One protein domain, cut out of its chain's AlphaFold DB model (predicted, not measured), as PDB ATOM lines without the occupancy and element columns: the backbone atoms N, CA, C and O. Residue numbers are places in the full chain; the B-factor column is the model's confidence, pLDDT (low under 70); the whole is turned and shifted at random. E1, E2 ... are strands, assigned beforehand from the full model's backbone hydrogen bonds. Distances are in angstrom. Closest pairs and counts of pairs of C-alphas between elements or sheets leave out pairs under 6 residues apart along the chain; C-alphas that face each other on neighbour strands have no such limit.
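Overview. This is residues 302 to 410 of the 502 residues of the protein "Leucine-rich repeat protein" of Rhodothermaceae bacterium (UniProt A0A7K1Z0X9). This is a long, narrow sandwich of two sheets that are partly face to face: a sheet of five strands, E2, E9, E8, E4 and E6, curled like part of a barrel, and a sheet of four strands, E1, E3, E7 and E5. The long strands run roughly lengthwise, and loops such as residues 324 to 330 and 376 to 385 lie toward the two ends. The 109 printed residues hold nine named strands, E1 to E9 in order, and no named helix; the class is all strand, though only 52 residues, under half, are in named elements. The five-stranded sheet, in the order E2, E9, E8, E4, E6, is mixed, and the other, E1, E3, E7, E5, is antiparallel throughout. The whole is compact, with a radius of gyration of the C-alphas of 14.6 A, and rod-shaped, spanning 49 by 24 by 19 A.

Arrangement. E1, residues 302 to 305, is an edge strand antiparallel to E3, residues 316 to 323, with N 304 and O 320 2.9 A apart. E2, residues 309 to 311, is an edge strand of the other sheet, parallel to E9, residues 404 to 409, with N 409 and O 310 2.8 A apart. E3 is staggered: its residues 319 to 322 pair with E1 and its residues 316 to 319 with E7, residues 371 to 375, antiparallel, with N 317 and O 373 2.9 A apart. E4, residues 331 to 339, is antiparallel to E6, residues 357 to 360, with N 333 and O 358 2.8 A apart. E5, residues 350 to 352, is antiparallel to E7, with N 351 and O 374 2.8 A apart. E8, residues 386 to 395, is antiparallel to E4, with N 334 and O 393 2.8 A apart, and forms a hairpin with E9, with N 390 and O 404 2.8 A apart. Between the sheets, the closest C-alphas of E3 and E6 are those of Ala 321 and Leu 358, 6.8 A apart. E1 and E6 are apart.

Along the chain. E1 begins at C-alpha 302, (-42.792, 38.413, 26.120). E8, the longest strand, measures 29.8 A, E4 26.2 A, E3 23.6 A, E9 16.4 A and E7 13.5 A. E9 ends at C-alpha 409, (-34.336, 29.261, 47.027).

Size, cuts and confidence. The two C-alphas farthest apart, those of Ser 328 and Tyr 381, are 49.4 A apart. The printed part has no cut, and no link is long. The mean pLDDT of the printed part is 86.3; residues 328, 341 to 344 and 396 to 398 are under 70.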
ATOM      1  N   THR A 302     -43.547  38.333  24.863       90.75
ATOM      2  CA  THR A 302     -42.792  38.413  26.120       90.75
ATOM      3  C   THR A 302     -43.307  37.350  27.092       90.75
ATOM      4  O   THR A 302     -44.495  37.021  27.083       90.75
ATOM      5  N   LEU A 303     -42.423  36.797  27.928       94.44
ATOM      6  CA  LEU A 303     -42.790  35.929  29.051       94.44
ATOM      7  C   LEU A 303     -42.606  36.664  30.377       94.44
ATOM      8  O   LEU A 303     -41.601  37.341  30.580       94.44
ATOM      9  N   GLU A 304     -43.545  36.468  31.297       95.06
ATOM     10  CA  GLU A 304     -43.495  37.001  32.657       95.06
ATOM     11  C   GLU A 304     -43.753  35.885  33.680       95.06
ATOM     12  O   GLU A 304     -44.562  34.982  33.449       95.06
ATOM     13  N   LEU A 305     -43.060  35.949  34.820       95.75
ATOM     14  CA  LEU A 305     -43.241  35.053  35.963       95.75
ATOM     15  C   LEU A 305     -43.922  35.829  37.093       95.75
ATOM     16  O   LEU A 305     -43.359  36.810  37.573       95.75
ATOM     17  N   SER A 306     -45.080  35.365  37.576       95.88
ATOM     18  CA  SER A 306     -45.808  36.035  38.675       95.88
ATOM     19  C   SER A 306     -44.985  36.160  39.965       95.88
ATOM     20  O   SER A 306     -45.246  37.027  40.793       95.88
ATOM     21  N   ALA A 307     -43.998  35.280  40.132       94.69
ATOM     22  CA  ALA A 307     -42.878  35.428  41.048       94.69
ATOM     23  C   ALA A 307     -41.585  34.954  40.344       94.69
ATOM     24  O   ALA A 307     -41.498  33.778  39.978       94.69
ATOM     25  N   PRO A 308     -40.560  35.807  40.149       93.00
ATOM     26  CA  PRO A 308     -39.269  35.385  39.589       93.00
ATOM     27  C   PRO A 308     -38.378  34.659  40.616       93.00
ATOM     28  O   PRO A 308     -37.303  34.167  40.270       93.00
ATOM     29  N   ARG A 309     -38.806  34.606  41.887       93.50
ATOM     30  CA  ARG A 309     -38.145  33.903  42.993       93.50
ATOM     31  C   ARG A 309     -39.181  33.138  43.822       93.50
ATOM     32  O   ARG A 309     -40.192  33.735  44.185       93.50
ATOM     33  N   ILE A 310     -38.938  31.859  44.112       93.81
ATOM     34  CA  ILE A 310     -39.827  30.975  44.896       93.81
ATOM     35  C   ILE A 310     -39.021  30.101  45.871       93.81
ATOM     36  O   ILE A 310     -37.871  29.786  45.587       93.81
ATOM     37  N   SER A 311     -39.621  29.696  46.996       89.50
ATOM     38  CA  SER A 311     -39.015  28.759  47.965       89.50
ATOM     39  C   SER A 311     -39.233  27.301  47.557       89.50
ATOM     40  O   SER A 311     -40.233  27.012  46.898       89.50
ATOM     41  N   GLU A 312     -38.363  26.378  47.977       87.19
ATOM     42  CA  GLU A 312     -38.568  24.940  47.723       87.19
ATOM     43  C   GLU A 312     -39.736  24.342  48.503       87.19
ATOM     44  O   GLU A 312     -40.439  23.490  47.966       87.19
ATOM     45  N   ASN A 313     -40.020  24.880  49.689       84.62
ATOM     46  CA  ASN A 313     -41.190  24.625  50.533       84.62
ATOM     47  C   ASN A 313     -42.521  25.021  49.846       84.62
ATOM     48  O   ASN A 313     -43.160  26.029  50.154       84.62
ATOM     49  N   GLY A 314     -42.904  24.246  48.826       79.56
ATOM     50  CA  GLY A 314     -44.146  24.363  48.057       79.56
ATOM     51  C   GLY A 314     -44.302  25.626  47.198       79.56
ATOM     52  O   GLY A 314     -45.400  25.876  46.695       79.56
ATOM     53  N   GLY A 315     -43.253  26.439  47.026       91.69
ATOM     54  CA  GLY A 315     -43.328  27.697  46.282       91.69
ATOM     55  C   GLY A 315     -43.704  27.487  44.813       91.69
ATOM     56  O   GLY A 315     -43.277  26.525  44.178       91.69
ATOM     57  N   SER A 316     -44.510  28.390  44.248       94.62
ATOM     58  CA  SER A 316     -44.990  28.278  42.866       94.62
ATOM     59  C   SER A 316     -45.088  29.632  42.174       94.62
ATOM     60  O   SER A 316     -45.358  30.655  42.805       94.62
ATOM     61  N   THR A 317     -44.874  29.631  40.861       96.75
ATOM     62  CA  THR A 317     -44.988  30.801  39.987       96.75
ATOM     63  C   THR A 317     -45.814  30.459  38.752       96.75
ATOM     64  O   THR A 317     -45.702  29.357  38.206       96.75
ATOM     65  N   ARG A 318     -46.658  31.390  38.294       96.12
ATOM     66  CA  ARG A 318     -47.397  31.262  37.034       96.12
ATOM     67  C   ARG A 318     -46.646  31.979  35.924       96.12
ATOM     68  O   ARG A 318     -46.277  33.144  36.073       96.12
ATOM     69  N   VAL A 319     -46.495  31.294  34.799       96.81
ATOM     70  CA  VAL A 319     -45.982  31.869  33.556       96.81
ATOM     71  C   VAL A 319     -47.138  32.527  32.808       96.81
ATOM     72  O   VAL A 319     -48.185  31.908  32.614       96.81
ATOM     73  N   THR A 320     -46.944  33.769  32.377       94.69
ATOM     74  CA  THR A 320     -47.869  34.511  31.507       94.69
ATOM     75  C   THR A 320     -47.134  34.879  30.222       94.69
ATOM     76  O   THR A 320     -45.933  35.145  30.262       94.69
ATOM     77  N   ALA A 321     -47.831  34.883  29.085       93.19
ATOM     78  CA  ALA A 321     -47.294  35.355  27.814       93.19
ATOM     79  C   ALA A 321     -48.099  36.562  27.321       93.19
ATOM     80  O   ALA A 321     -49.333  36.532  27.328       93.19
ATOM     81  N   THR A 322     -47.408  37.608  26.881       90.19
ATOM     82  CA  THR A 322     -48.012  38.836  26.349       90.19
ATOM     83  C   THR A 322     -47.455  39.164  24.968       90.19
ATOM     84  O   THR A 322     -46.310  38.835  24.674       90.19
ATOM     85  N   MET A 323     -48.256  39.788  24.104       84.50
ATOM     86  CA  MET A 323     -47.793  40.425  22.866       84.50
ATOM     87  C   MET A 323     -47.631  41.931  23.063       84.50
ATOM     88  O   MET A 323     -48.330  42.531  23.878       84.50
ATOM     89  N   ASN A 324     -46.775  42.550  22.250       77.88
ATOM     90  CA  ASN A 324     -46.692  44.006  22.133       77.88
ATOM     91  C   ASN A 324     -47.920  44.650  21.453       77.88
ATOM     92  O   ASN A 324     -48.213  45.807  21.731       77.88
ATOM     93  N   HIS A 325     -48.653  43.925  20.599       72.31
ATOM     94  CA  HIS A 325     -49.907  44.388  19.985       72.31
ATOM     95  C   HIS A 325     -50.871  43.227  19.677       72.31
ATOM     96  O   HIS A 325     -50.511  42.056  19.780       72.31
ATOM     97  N   THR A 326     -52.122  43.536  19.326       72.06
ATOM     98  CA  THR A 326     -53.146  42.533  18.989       72.06
ATOM     99  C   THR A 326     -52.910  41.923  17.605       72.06
ATOM    100  O   THR A 326     -52.634  42.628  16.638       72.06
ATOM    101  N   PHE A 327     -53.080  40.603  17.469       71.75
ATOM    102  CA  PHE A 327     -52.911  39.909  16.184       71.75
ATOM    103  C   PHE A 327     -54.179  39.172  15.731       71.75
ATOM    104  O   PHE A 327     -54.971  38.707  16.553       71.75
ATOM    105  N   SER A 328     -54.390  39.040  14.415       69.75
ATOM    106  CA  SER A 328     -55.625  38.459  13.851       69.75
ATOM    107  C   SER A 328     -55.718  36.935  13.940       69.75
ATOM    108  O   SER A 328     -56.784  36.374  13.699       69.75
ATOM    109  N   ALA A 329     -54.617  36.254  14.257       75.25
ATOM    110  CA  ALA A 329     -54.587  34.816  14.501       75.25
ATOM    111  C   ALA A 329     -54.230  34.541  15.965       75.25
ATOM    112  O   ALA A 329     -53.295  35.134  16.503       75.25
ATOM    113  N   ALA A 330     -54.944  33.604  16.593       84.00
ATOM    114  CA  ALA A 330     -54.570  33.122  17.915       84.00
ATOM    115  C   ALA A 330     -53.176  32.475  17.855       84.00
ATOM    116  O   ALA A 330     -52.889  31.686  16.955       84.00
ATOM    117  N   THR A 331     -52.319  32.814  18.813       87.06
ATOM    118  CA  THR A 331     -50.931  32.341  18.886       87.06
ATOM    119  C   THR A 331     -50.761  31.500  20.140       87.06
ATOM    120  O   THR A 331     -51.166  31.908  21.231       87.06
ATOM    121  N   THR A 332     -50.156  30.323  19.996       91.50
ATOM    122  CA  THR A 332     -49.860  29.443  21.131       91.50
ATOM    123  C   THR A 332     -48.381  29.496  21.479       91.50
ATOM    124  O   THR A 332     -47.520  29.551  20.601       91.50
ATOM    125  N   VAL A 333     -48.089  29.464  22.777       93.12
ATOM    126  CA  VAL A 333     -46.740  29.452  23.338       93.12
ATOM    127  C   VAL A 333     -46.626  28.214  24.218       93.12
ATOM    128  O   VAL A 333     -47.304  28.101  25.239       93.12
ATOM    129  N   THR A 334     -45.796  27.262  23.800       94.38
ATOM    130  CA  THR A 334     -45.521  26.037  24.554       94.38
ATOM    131  C   THR A 334     -44.343  26.296  25.480       94.38
ATOM    132  O   THR A 334     -43.220  26.515  25.028       94.38
ATOM    133  N   ILE A 335     -44.607  26.306  26.780       95.88
ATOM    134  CA  ILE A 335     -43.622  26.619  27.809       95.88
ATOM    135  C   ILE A 335     -42.755  25.396  28.112       95.88
ATOM    136  O   ILE A 335     -43.249  24.290  28.341       95.88
ATOM    137  N   SER A 336     -41.447  25.628  28.159       93.69
ATOM    138  CA  SER A 336     -40.422  24.657  28.533       93.69
ATOM    139  C   SER A 336     -39.465  25.294  29.534       93.69
ATOM    140  O   SER A 336     -39.048  26.438  29.351       93.69
ATOM    141  N   ALA A 337     -39.084  24.551  30.570       92.62
ATOM    142  CA  ALA A 337     -38.112  24.996  31.562       92.62
ATOM    143  C   ALA A 337     -36.969  23.985  31.678       92.62
ATOM    144  O   ALA A 337     -37.219  22.778  31.650       92.62
ATOM    145  N   ALA A 338     -35.743  24.484  31.816       90.88
ATOM    146  CA  ALA A 338     -34.520  23.693  31.908       90.88
ATOM    147  C   ALA A 338     -33.573  24.262  32.976       90.88
ATOM    148  O   ALA A 338     -33.567  25.467  33.234       90.88
ATOM    149  N   VAL A 339     -32.743  23.403  33.566       88.19
ATOM    150  CA  VAL A 339     -31.678  23.802  34.500       88.19
ATOM    151  C   VAL A 339     -30.699  24.761  33.819       88.19
ATOM    152  O   VAL A 339     -30.184  24.468  32.737       88.19
ATOM    153  N   GLN A 340     -30.406  25.892  34.463       78.69
ATOM    154  CA  GLN A 340     -29.483  26.889  33.930       78.69
ATOM    155  C   GLN A 340     -28.024  26.574  34.318       78.69
ATOM    156  O   GLN A 340     -27.737  26.379  35.501       78.69
ATOM    157  N   PRO A 341     -27.066  26.559  33.371       69.12
ATOM    158  CA  PRO A 341     -25.644  26.447  33.695       69.12
ATOM    159  C   PRO A 341     -25.086  27.720  34.372       69.12
ATOM    160  O   PRO A 341     -25.442  28.822  33.949       69.12
ATOM    161  N   PRO A 342     -24.150  27.611  35.339       59.25
ATOM    162  CA  PRO A 342     -23.655  26.379  35.955       59.25
ATOM    163  C   PRO A 342     -24.716  25.752  36.871       59.25
ATOM    164  O   PRO A 342     -25.313  26.436  37.696       59.25
ATOM    165  N   ALA A 343     -24.938  24.445  36.721       60.84
ATOM    166  CA  ALA A 343     -26.063  23.753  37.341       60.84
ATOM    167  C   ALA A 343     -25.921  23.643  38.870       60.84
ATOM    168  O   ALA A 343     -25.253  22.742  39.378       60.84
ATOM    169  N   SER A 344     -26.581  24.550  39.595       65.31
ATOM    170  CA  SER A 344     -26.919  24.388  41.015       65.31
ATOM    171  C   SER A 344     -28.231  23.618  41.229       65.31
ATOM    172  O   SER A 344     -28.466  23.131  42.330       65.31
ATOM    173  N   ALA A 345     -29.054  23.496  40.180       72.31
ATOM    174  CA  ALA A 345     -30.365  22.849  40.180       72.31
ATOM    175  C   ALA A 345     -30.386  21.529  39.383       72.31
ATOM    176  O   ALA A 345     -29.483  21.239  38.594       72.31
ATOM    177  N   SER A 346     -31.463  20.767  39.547       79.56
ATOM    178  CA  SER A 346     -31.761  19.487  38.900       79.56
ATOM    179  C   SER A 346     -33.222  19.443  38.411       79.56
ATOM    180  O   SER A 346     -34.077  20.194  38.876       79.56
ATOM    181  N   GLU A 347     -33.544  18.532  37.485       78.94
ATOM    182  CA  GLU A 347     -34.932  18.274  37.042       78.94
ATOM    183  C   GLU A 347     -35.819  17.667  38.153       78.94
ATOM    184  O   GLU A 347     -37.032  17.546  37.988       78.94
ATOM    185  N   SER A 348     -35.231  17.289  39.292       83.50
ATOM    186  CA  SER A 348     -35.951  16.908  40.514       83.50
ATOM    187  C   SER A 348     -36.612  18.084  41.232       83.50
ATOM    188  O   SER A 348     -37.596  17.869  41.936       83.50
ATOM    189  N   ASP A 349     -36.083  19.297  41.061       86.06
ATOM    190  CA  ASP A 349     -36.272  20.408  42.007       86.06
ATOM    191  C   ASP A 349     -37.500  21.267  41.658       86.06
ATOM    192  O   ASP A 349     -37.887  22.169  42.399       86.06
ATOM    193  N   TYR A 350     -38.138  20.994  40.514       92.06
ATOM    194  CA  TYR A 350     -39.327  21.694  40.042       92.06
ATOM    195  C   TYR A 350     -40.263  20.779  39.246       92.06
ATOM    196  O   TYR A 350     -39.873  19.757  38.683       92.06
ATOM    197  N   ARG A 351     -41.531  21.177  39.158       92.81
ATOM    198  CA  ARG A 351     -42.556  20.551  38.317       92.81
ATOM    199  C   ARG A 351     -43.250  21.622  37.490       92.81
ATOM    200  O   ARG A 351     -43.762  22.593  38.042       92.81
ATOM    201  N   LEU A 352     -43.298  21.417  36.174       94.12
ATOM    202  CA  LEU A 352     -44.253  22.113  35.309       94.12
ATOM    203  C   LEU A 352     -45.631  21.463  35.430       94.12
ATOM    204  O   LEU A 352     -45.734  20.240  35.553       94.12
ATOM    205  N   SER A 353     -46.675  22.275  35.299       94.88
ATOM    206  CA  SER A 353     -48.048  21.821  35.074       94.88
ATOM    207  C   SER A 353     -48.179  20.879  33.864       94.88
ATOM    208  O   SER A 353     -47.386  20.918  32.916       94.88
ATOM    209  N   GLU A 354     -49.210  20.025  33.886       93.62
ATOM    210  CA  GLU A 354     -49.516  19.094  32.788       93.62
ATOM    211  C   GLU A 354     -49.874  19.843  31.498       93.62
ATOM    212  O   GLU A 354     -49.331  19.546  30.433       93.62
ATOM    213  N   ASN A 355     -50.721  20.876  31.601       92.62
ATOM    214  CA  ASN A 355     -50.822  21.872  30.542       92.62
ATOM    215  C   ASN A 355     -49.543  22.715  30.512       92.62
ATOM    216  O   ASN A 355     -49.146  23.294  31.523       92.62
ATOM    217  N   ARG A 356     -48.947  22.834  29.326       95.00
ATOM    218  CA  ARG A 356     -47.788  23.698  29.050       95.00
ATOM    219  C   ARG A 356     -48.076  24.747  27.981       95.00
ATOM    220  O   ARG A 356     -47.165  25.460  27.576       95.00
ATOM    221  N   ILE A 357     -49.315  24.831  27.500       93.19
ATOM    222  CA  ILE A 357     -49.700  25.724  26.410       93.19
ATOM    223  C   ILE A 357     -50.415  26.943  26.992       93.19
ATOM    224  O   ILE A 357     -51.482  26.831  27.598       93.19
ATOM    225  N   LEU A 358     -49.825  28.111  26.757       94.50
ATOM    226  CA  LEU A 358     -50.484  29.407  26.863       94.50
ATOM    227  C   LEU A 358     -51.035  29.783  25.482       94.50
ATOM    228  O   LEU A 358     -50.366  29.573  24.470       94.50
ATOM    229  N   THR A 359     -52.248  30.330  25.421       92.88
ATOM    230  CA  THR A 359     -52.891  30.741  24.160       92.88
ATOM    231  C   THR A 359     -53.284  32.204  24.235       92.88
ATOM    232  O   THR A 359     -54.176  32.552  25.006       92.88
ATOM    233  N   ILE A 360     -52.650  33.052  23.428       90.25
ATOM    234  CA  ILE A 360     -53.050  34.450  23.227       90.25
ATOM    235  C   ILE A 360     -54.139  34.443  22.138       90.25
ATOM    236  O   ILE A 360     -53.834  34.068  21.000       90.25
ATOM    237  N   PRO A 361     -55.413  34.754  22.455       87.38
ATOM    238  CA  PRO A 361     -56.490  34.718  21.465       87.38
ATOM    239  C   PRO A 361     -56.312  35.776  20.368       87.38
ATOM    240  O   PRO A 361     -55.647  36.790  20.568       87.38
ATOM    241  N   ALA A 362     -56.958  35.571  19.218       80.88
ATOM    242  CA  ALA A 362     -57.029  36.602  18.186       80.88
ATOM    243  C   ALA A 362     -57.677  37.883  18.750       80.88
ATOM    244  O   ALA A 362     -58.671  37.810  19.473       80.88
ATOM    245  N   GLY A 363     -57.108  39.047  18.431       72.56
ATOM    246  CA  GLY A 363     -57.575  40.339  18.942       72.56
ATOM    247  C   GLY A 363     -57.302  40.579  20.435       72.56
ATOM    248  O   GLY A 363     -57.945  41.442  21.026       72.56
ATOM    249  N   GLN A 364     -56.392  39.828  21.065       81.88
ATOM    250  CA  GLN A 364     -55.974  40.007  22.463       81.88
ATOM    251  C   GLN A 364     -54.449  40.134  22.570       81.88
ATOM    252  O   GLN A 364     -53.728  39.656  21.698       81.88
ATOM    253  N   ILE A 365     -53.968  40.754  23.653       83.88
ATOM    254  CA  ILE A 365     -52.529  40.889  23.955       83.88
ATOM    255  C   ILE A 365     -52.037  39.965  25.075       83.88
ATOM    256  O   ILE A 365     -50.834  39.798  25.218       83.88
ATOM    257  N   SER A 366     -52.929  39.341  25.852       88.69
ATOM    258  CA  SER A 366     -52.564  38.513  27.013       88.69
ATOM    259  C   SER A 366     -52.989  37.058  26.839       88.69
ATOM    260  O   SER A 366     -54.056  36.765  26.296       88.69
ATOM    261  N   SER A 367     -52.167  36.130  27.328       92.12
ATOM    262  CA  SER A 367     -52.451  34.698  27.259       92.12
ATOM    263  C   SER A 367     -53.580  34.260  28.183       92.12
ATOM    264  O   SER A 367     -53.597  34.584  29.367       92.12
ATOM    265  N   THR A 368     -54.437  33.397  27.652       87.94
ATOM    266  CA  THR A 368     -55.335  32.525  28.410       87.94
ATOM    267  C   THR A 368     -54.723  31.127  28.575       87.94
ATOM    268  O   THR A 368     -53.772  30.760  27.874       87.94
ATOM    269  N   GLY A 369     -55.280  30.343  29.500       86.75
ATOM    270  CA  GLY A 369     -54.659  29.120  30.012       86.75
ATOM    271  C   GLY A 369     -53.786  29.401  31.236       86.75
ATOM    272  O   GLY A 369     -53.450  30.545  31.529       86.75
ATOM    273  N   GLU A 370     -53.433  28.346  31.966       89.50
ATOM    274  CA  GLU A 370     -52.540  28.422  33.120       89.50
ATOM    275  C   GLU A 370     -51.372  27.455  32.913       89.50
ATOM    276  O   GLU A 370     -51.568  26.294  32.537       89.50
ATOM    277  N   VAL A 371     -50.159  27.967  33.128       95.94
ATOM    278  CA  VAL A 371     -48.923  27.191  33.210       95.94
ATOM    279  C   VAL A 371     -48.208  27.607  34.485       95.94
ATOM    280  O   VAL A 371     -47.904  28.787  34.667       95.94
ATOM    281  N   THR A 372     -47.934  26.651  35.364       95.38
ATOM    282  CA  THR A 372     -47.240  26.891  36.632       95.38
ATOM    283  C   THR A 372     -45.937  26.114  36.709       95.38
ATOM    284  O   THR A 372     -45.783  25.046  36.111       95.38
ATOM    285  N   ILE A 373     -44.989  26.681  37.452       95.44
ATOM    286  CA  ILE A 373     -43.744  26.039  37.854       95.44
ATOM    287  C   ILE A 373     -43.730  26.045  39.378       95.44
ATOM    288  O   ILE A 373     -43.677  27.108  39.995       95.44
ATOM    289  N   THR A 374     -43.813  24.859  39.971       94.62
ATOM    290  CA  THR A 374     -43.813  24.659  41.426       94.62
ATOM    291  C   THR A 374     -42.515  23.976  41.822       94.62
ATOM    292  O   THR A 374     -42.153  22.972  41.207       94.62
ATOM    293  N   ALA A 375     -41.813  24.512  42.815       92.50
ATOM    294  CA  ALA A 375     -40.615  23.894  43.364       92.50
ATOM    295  C   ALA A 375     -40.960  22.603  44.130       92.50
ATOM    296  O   ALA A 375     -42.102  22.396  44.551       92.50
ATOM    297  N   VAL A 376     -39.990  21.701  44.264       90.50
ATOM    298  CA  VAL A 376     -40.172  20.397  44.911       90.50
ATOM    299  C   VAL A 376     -39.430  20.372  46.235       90.50
ATOM    300  O   VAL A 376     -38.228  20.120  46.273       90.50
ATOM    301  N   ASP A 377     -40.191  20.573  47.308       86.62
ATOM    302  CA  ASP A 377     -39.766  20.326  48.683       86.62
ATOM    303  C   ASP A 377     -39.245  18.885  48.836       86.62
ATOM    304  O   ASP A 377     -39.828  17.941  48.283       86.62
ATOM    305  N   ASN A 378     -38.105  18.726  49.512       79.94
ATOM    306  CA  ASN A 378     -37.313  17.497  49.463       79.94
ATOM    307  C   ASN A 378     -36.463  17.177  50.717       79.94
ATOM    308  O   ASN A 378     -35.829  16.122  50.717       79.94
ATOM    309  N   ASP A 379     -36.473  18.008  51.771       76.44
ATOM    310  CA  ASP A 379     -35.654  17.855  52.999       76.44
ATOM    311  C   ASP A 379     -34.111  17.711  52.754       76.44
ATOM    312  O   ASP A 379     -33.381  17.121  53.574       76.44
ATOM    313  N   ILE A 380     -33.589  18.189  51.607       80.25
ATOM    314  CA  ILE A 380     -32.171  18.097  51.206       80.25
ATOM    315  C   ILE A 380     -31.523  19.490  51.147       80.25
ATOM    316  O   ILE A 380     -31.721  20.257  50.209       80.25
ATOM    317  N   TYR A 381     -30.605  19.745  52.080       78.38
ATOM    318  CA  TYR A 381     -29.794  20.960  52.130       78.38
ATOM    319  C   TYR A 381     -28.827  21.082  50.940       78.38
ATOM    320  O   TYR A 381     -27.846  20.326  50.804       78.38
ATOM    321  N   GLY A 382     -29.082  22.078  50.096       75.19
ATOM    322  CA  GLY A 382     -28.380  22.340  48.848       75.19
ATOM    323  C   GLY A 382     -27.771  23.745  48.743       75.19
ATOM    324  O   GLY A 382     -27.446  24.386  49.746       75.19
ATOM    325  N   PRO A 383     -27.496  24.210  47.510       76.44
ATOM    326  CA  PRO A 383     -27.024  25.566  47.260       76.44
ATOM    327  C   PRO A 383     -28.171  26.585  47.420       76.44
ATOM    328  O   PRO A 383     -29.270  26.334  46.933       76.44
ATOM    329  N   PRO A 384     -27.920  27.778  47.996       78.75
ATOM    330  CA  PRO A 384     -28.972  28.731  48.379       78.75
ATOM    331  C   PRO A 384     -29.764  29.334  47.206       78.75
ATOM    332  O   PRO A 384     -30.836  29.896  47.421       78.75
ATOM    333  N   GLU A 385     -29.253  29.239  45.973       83.94
ATOM    334  CA  GLU A 385     -29.992  29.590  44.757       83.94
ATOM    335  C   GLU A 385     -29.828  28.518  43.668       83.94
ATOM    336  O   GLU A 385     -28.718  28.156  43.261       83.94
ATOM    337  N   LYS A 386     -30.973  28.053  43.169       87.19
ATOM    338  CA  LYS A 386     -31.157  27.063  42.105       87.19
ATOM    339  C   LYS A 386     -31.804  27.774  40.911       87.19
ATOM    340  O   LYS A 386     -32.921  28.271  41.025       87.19
ATOM    341  N   TRP A 387     -31.102  27.900  39.782       89.19
ATOM    342  CA  TRP A 387     -31.584  28.699  38.639       89.19
ATOM    343  C   TRP A 387     -32.166  27.836  37.516       89.19
ATOM    344  O   TRP A 387     -31.514  26.921  37.010       89.19
ATOM    345  N   ILE A 388     -33.381  28.182  37.087       91.12
ATOM    346  CA  ILE A 388     -34.122  27.517  36.013       91.12
ATOM    347  C   ILE A 388     -34.398  28.531  34.896       91.12
ATOM    348  O   ILE A 388     -35.024  29.568  35.122       91.12
ATOM    349  N   THR A 389     -33.964  28.227  33.674       93.00
ATOM    350  CA  THR A 389     -34.302  29.008  32.480       93.00
ATOM    351  C   THR A 389     -35.681  28.586  31.975       93.00
ATOM    352  O   THR A 389     -35.887  27.430  31.606       93.00
ATOM    353  N   VAL A 390     -36.625  29.524  31.927       94.69
ATOM    354  CA  VAL A 390     -37.985  29.345  31.400       94.69
ATOM    355  C   VAL A 390     -38.061  29.950  30.000       94.69
ATOM    356  O   VAL A 390     -37.650  31.085  29.774       94.69
ATOM    357  N   SER A 391     -38.585  29.189  29.047       93.69
ATOM    358  CA  SER A 391     -38.593  29.511  27.618       93.69
ATOM    359  C   SER A 391     -39.937  29.156  26.980       93.69
ATOM    360  O   SER A 391     -40.690  28.342  27.519       93.69
ATOM    361  N   GLY A 392     -40.244  29.752  25.826       91.75
ATOM    362  CA  GLY A 392     -41.471  29.481  25.081       91.75
ATOM    363  C   GLY A 392     -41.186  29.172  23.616       91.75
ATOM    364  O   GLY A 392     -40.577  29.980  22.921       91.75
ATOM    365  N   THR A 393     -41.657  28.028  23.121       88.38
ATOM    366  CA  THR A 393     -41.677  27.719  21.686       88.38
ATOM    367  C   THR A 393     -43.064  28.016  21.124       88.38
ATOM    368  O   THR A 393     -44.075  27.472  21.574       88.38
ATOM    369  N   ARG A 394     -43.139  28.937  20.160       82.75
ATOM    370  CA  ARG A 394     -44.415  29.417  19.610       82.75
ATOM    371  C   ARG A 394     -44.926  28.590  18.426       82.75
ATOM    372  O   ARG A 394     -44.136  28.016  17.678       82.75
ATOM    373  N   SER A 395     -46.227  28.664  18.156       71.94
ATOM    374  CA  SER A 395     -46.795  28.398  16.825       71.94
ATOM    375  C   SER A 395     -47.657  29.584  16.365       71.94
ATOM    376  O   SER A 395     -48.321  30.213  17.188       71.94
ATOM    377  N   GLY A 396     -47.589  29.935  15.074       65.12
ATOM    378  CA  GLY A 396     -48.183  31.157  14.505       65.12
ATOM    379  C   GLY A 396     -47.166  32.018  13.740       65.12
ATOM    380  O   GLY A 396     -46.153  31.497  13.265       65.12
ATOM    381  N   ASN A 397     -47.415  33.331  13.673       64.38
ATOM    382  CA  ASN A 397     -46.613  34.328  12.937       64.38
ATOM    383  C   ASN A 397     -46.027  35.427  13.853       64.38
ATOM    384  O   ASN A 397     -45.910  36.571  13.440       64.38
ATOM    385  N   ALA A 398     -45.701  35.090  15.101       67.94
ATOM    386  CA  ALA A 398     -45.086  35.994  16.081       67.94
ATOM    387  C   ALA A 398     -43.542  35.883  16.094       67.94
ATOM    388  O   ALA A 398     -42.971  35.160  15.276       67.94
ATOM    389  N   ASP A 399     -42.861  36.496  17.059       75.69
ATOM    390  CA  ASP A 399     -41.497  36.111  17.454       75.69
ATOM    391  C   ASP A 399     -41.507  35.114  18.618       75.69
ATOM    392  O   ASP A 399     -42.456  35.047  19.406       75.69
ATOM    393  N   SER A 400     -40.453  34.303  18.721       77.94
ATOM    394  CA  SER A 400     -40.236  33.463  19.905       77.94
ATOM    395  C   SER A 400     -39.807  34.345  21.083       77.94
ATOM    396  O   SER A 400     -38.876  35.134  20.914       77.94
ATOM    397  N   PRO A 401     -40.424  34.214  22.271       89.00
ATOM    398  CA  PRO A 401     -40.081  35.052  23.409       89.00
ATOM    399  C   PRO A 401     -38.651  34.835  23.898       89.00
ATOM    400  O   PRO A 401     -38.132  33.714  23.893       89.00
ATOM    401  N   ALA A 402     -38.050  35.909  24.412       88.31
ATOM    402  CA  ALA A 402     -36.834  35.817  25.205       88.31
ATOM    403  C   ALA A 402     -37.062  34.916  26.434       88.31
ATOM    404  O   ALA A 402     -38.123  34.948  27.063       88.31
ATOM    405  N   ALA A 403     -36.059  34.107  26.774       92.50
ATOM    406  CA  ALA A 403     -36.111  33.261  27.958       92.50
ATOM    407  C   ALA A 403     -35.918  34.091  29.238       92.50
ATOM    408  O   ALA A 403     -35.114  35.024  29.269       92.50
ATOM    409  N   VAL A 404     -36.628  33.719  30.302       94.19
ATOM    410  CA  VAL A 404     -36.594  34.378  31.617       94.19
ATOM    411  C   VAL A 404     -36.061  33.427  32.684       94.19
ATOM    412  O   VAL A 404     -36.168  32.209  32.550       94.19
ATOM    413  N   VAL A 405     -35.464  33.965  33.749       93.38
ATOM    414  CA  VAL A 405     -34.828  33.160  34.804       93.38
ATOM    415  C   VAL A 405     -35.722  33.103  36.037       93.38
ATOM    416  O   VAL A 405     -36.052  34.134  36.619       93.38
ATOM    417  N   LEU A 406     -36.067  31.888  36.457       94.00
ATOM    418  CA  LEU A 406     -36.655  31.600  37.760       94.00
ATOM    419  C   LEU A 406     -35.533  31.251  38.744       94.00
ATOM    420  O   LEU A 406     -34.688  30.403  38.456       94.00
ATOM    421  N   THR A 407     -35.537  31.883  39.918       92.50
ATOM    422  CA  THR A 407     -34.721  31.445  41.060       92.50
ATOM    423  C   THR A 407     -35.576  30.613  42.007       92.50
ATOM    424  O   THR A 407     -36.628  31.062  42.456       92.50
ATOM    425  N   ILE A 408     -35.098  29.428  42.348       90.94
ATOM    426  CA  ILE A 408     -35.601  28.602  43.438       90.94
ATOM    427  C   ILE A 408     -34.634  28.790  44.618       90.94
ATOM    428  O   ILE A 408     -33.418  28.716  44.428       90.94
ATOM    429  N   THR A 409     -35.143  29.105  45.808       89.06
ATOM    430  CA  THR A 409     -34.336  29.261  47.027       89.06
ATOM    431  C   THR A 409     -34.515  28.071  47.957       89.06
ATOM    432  O   THR A 409     -35.631  27.783  48.388       89.06
ATOM    433  N   ASP A 410     -33.389  27.441  48.275       83.62
ATOM    434  CA  ASP A 410     -33.232  26.365  49.254       83.62
ATOM    435  C   ASP A 410     -33.496  26.949  50.657       83.62
ATOM    436  O   ASP A 410     -32.701  27.752  51.155       83.62
TER     437      ASP A 410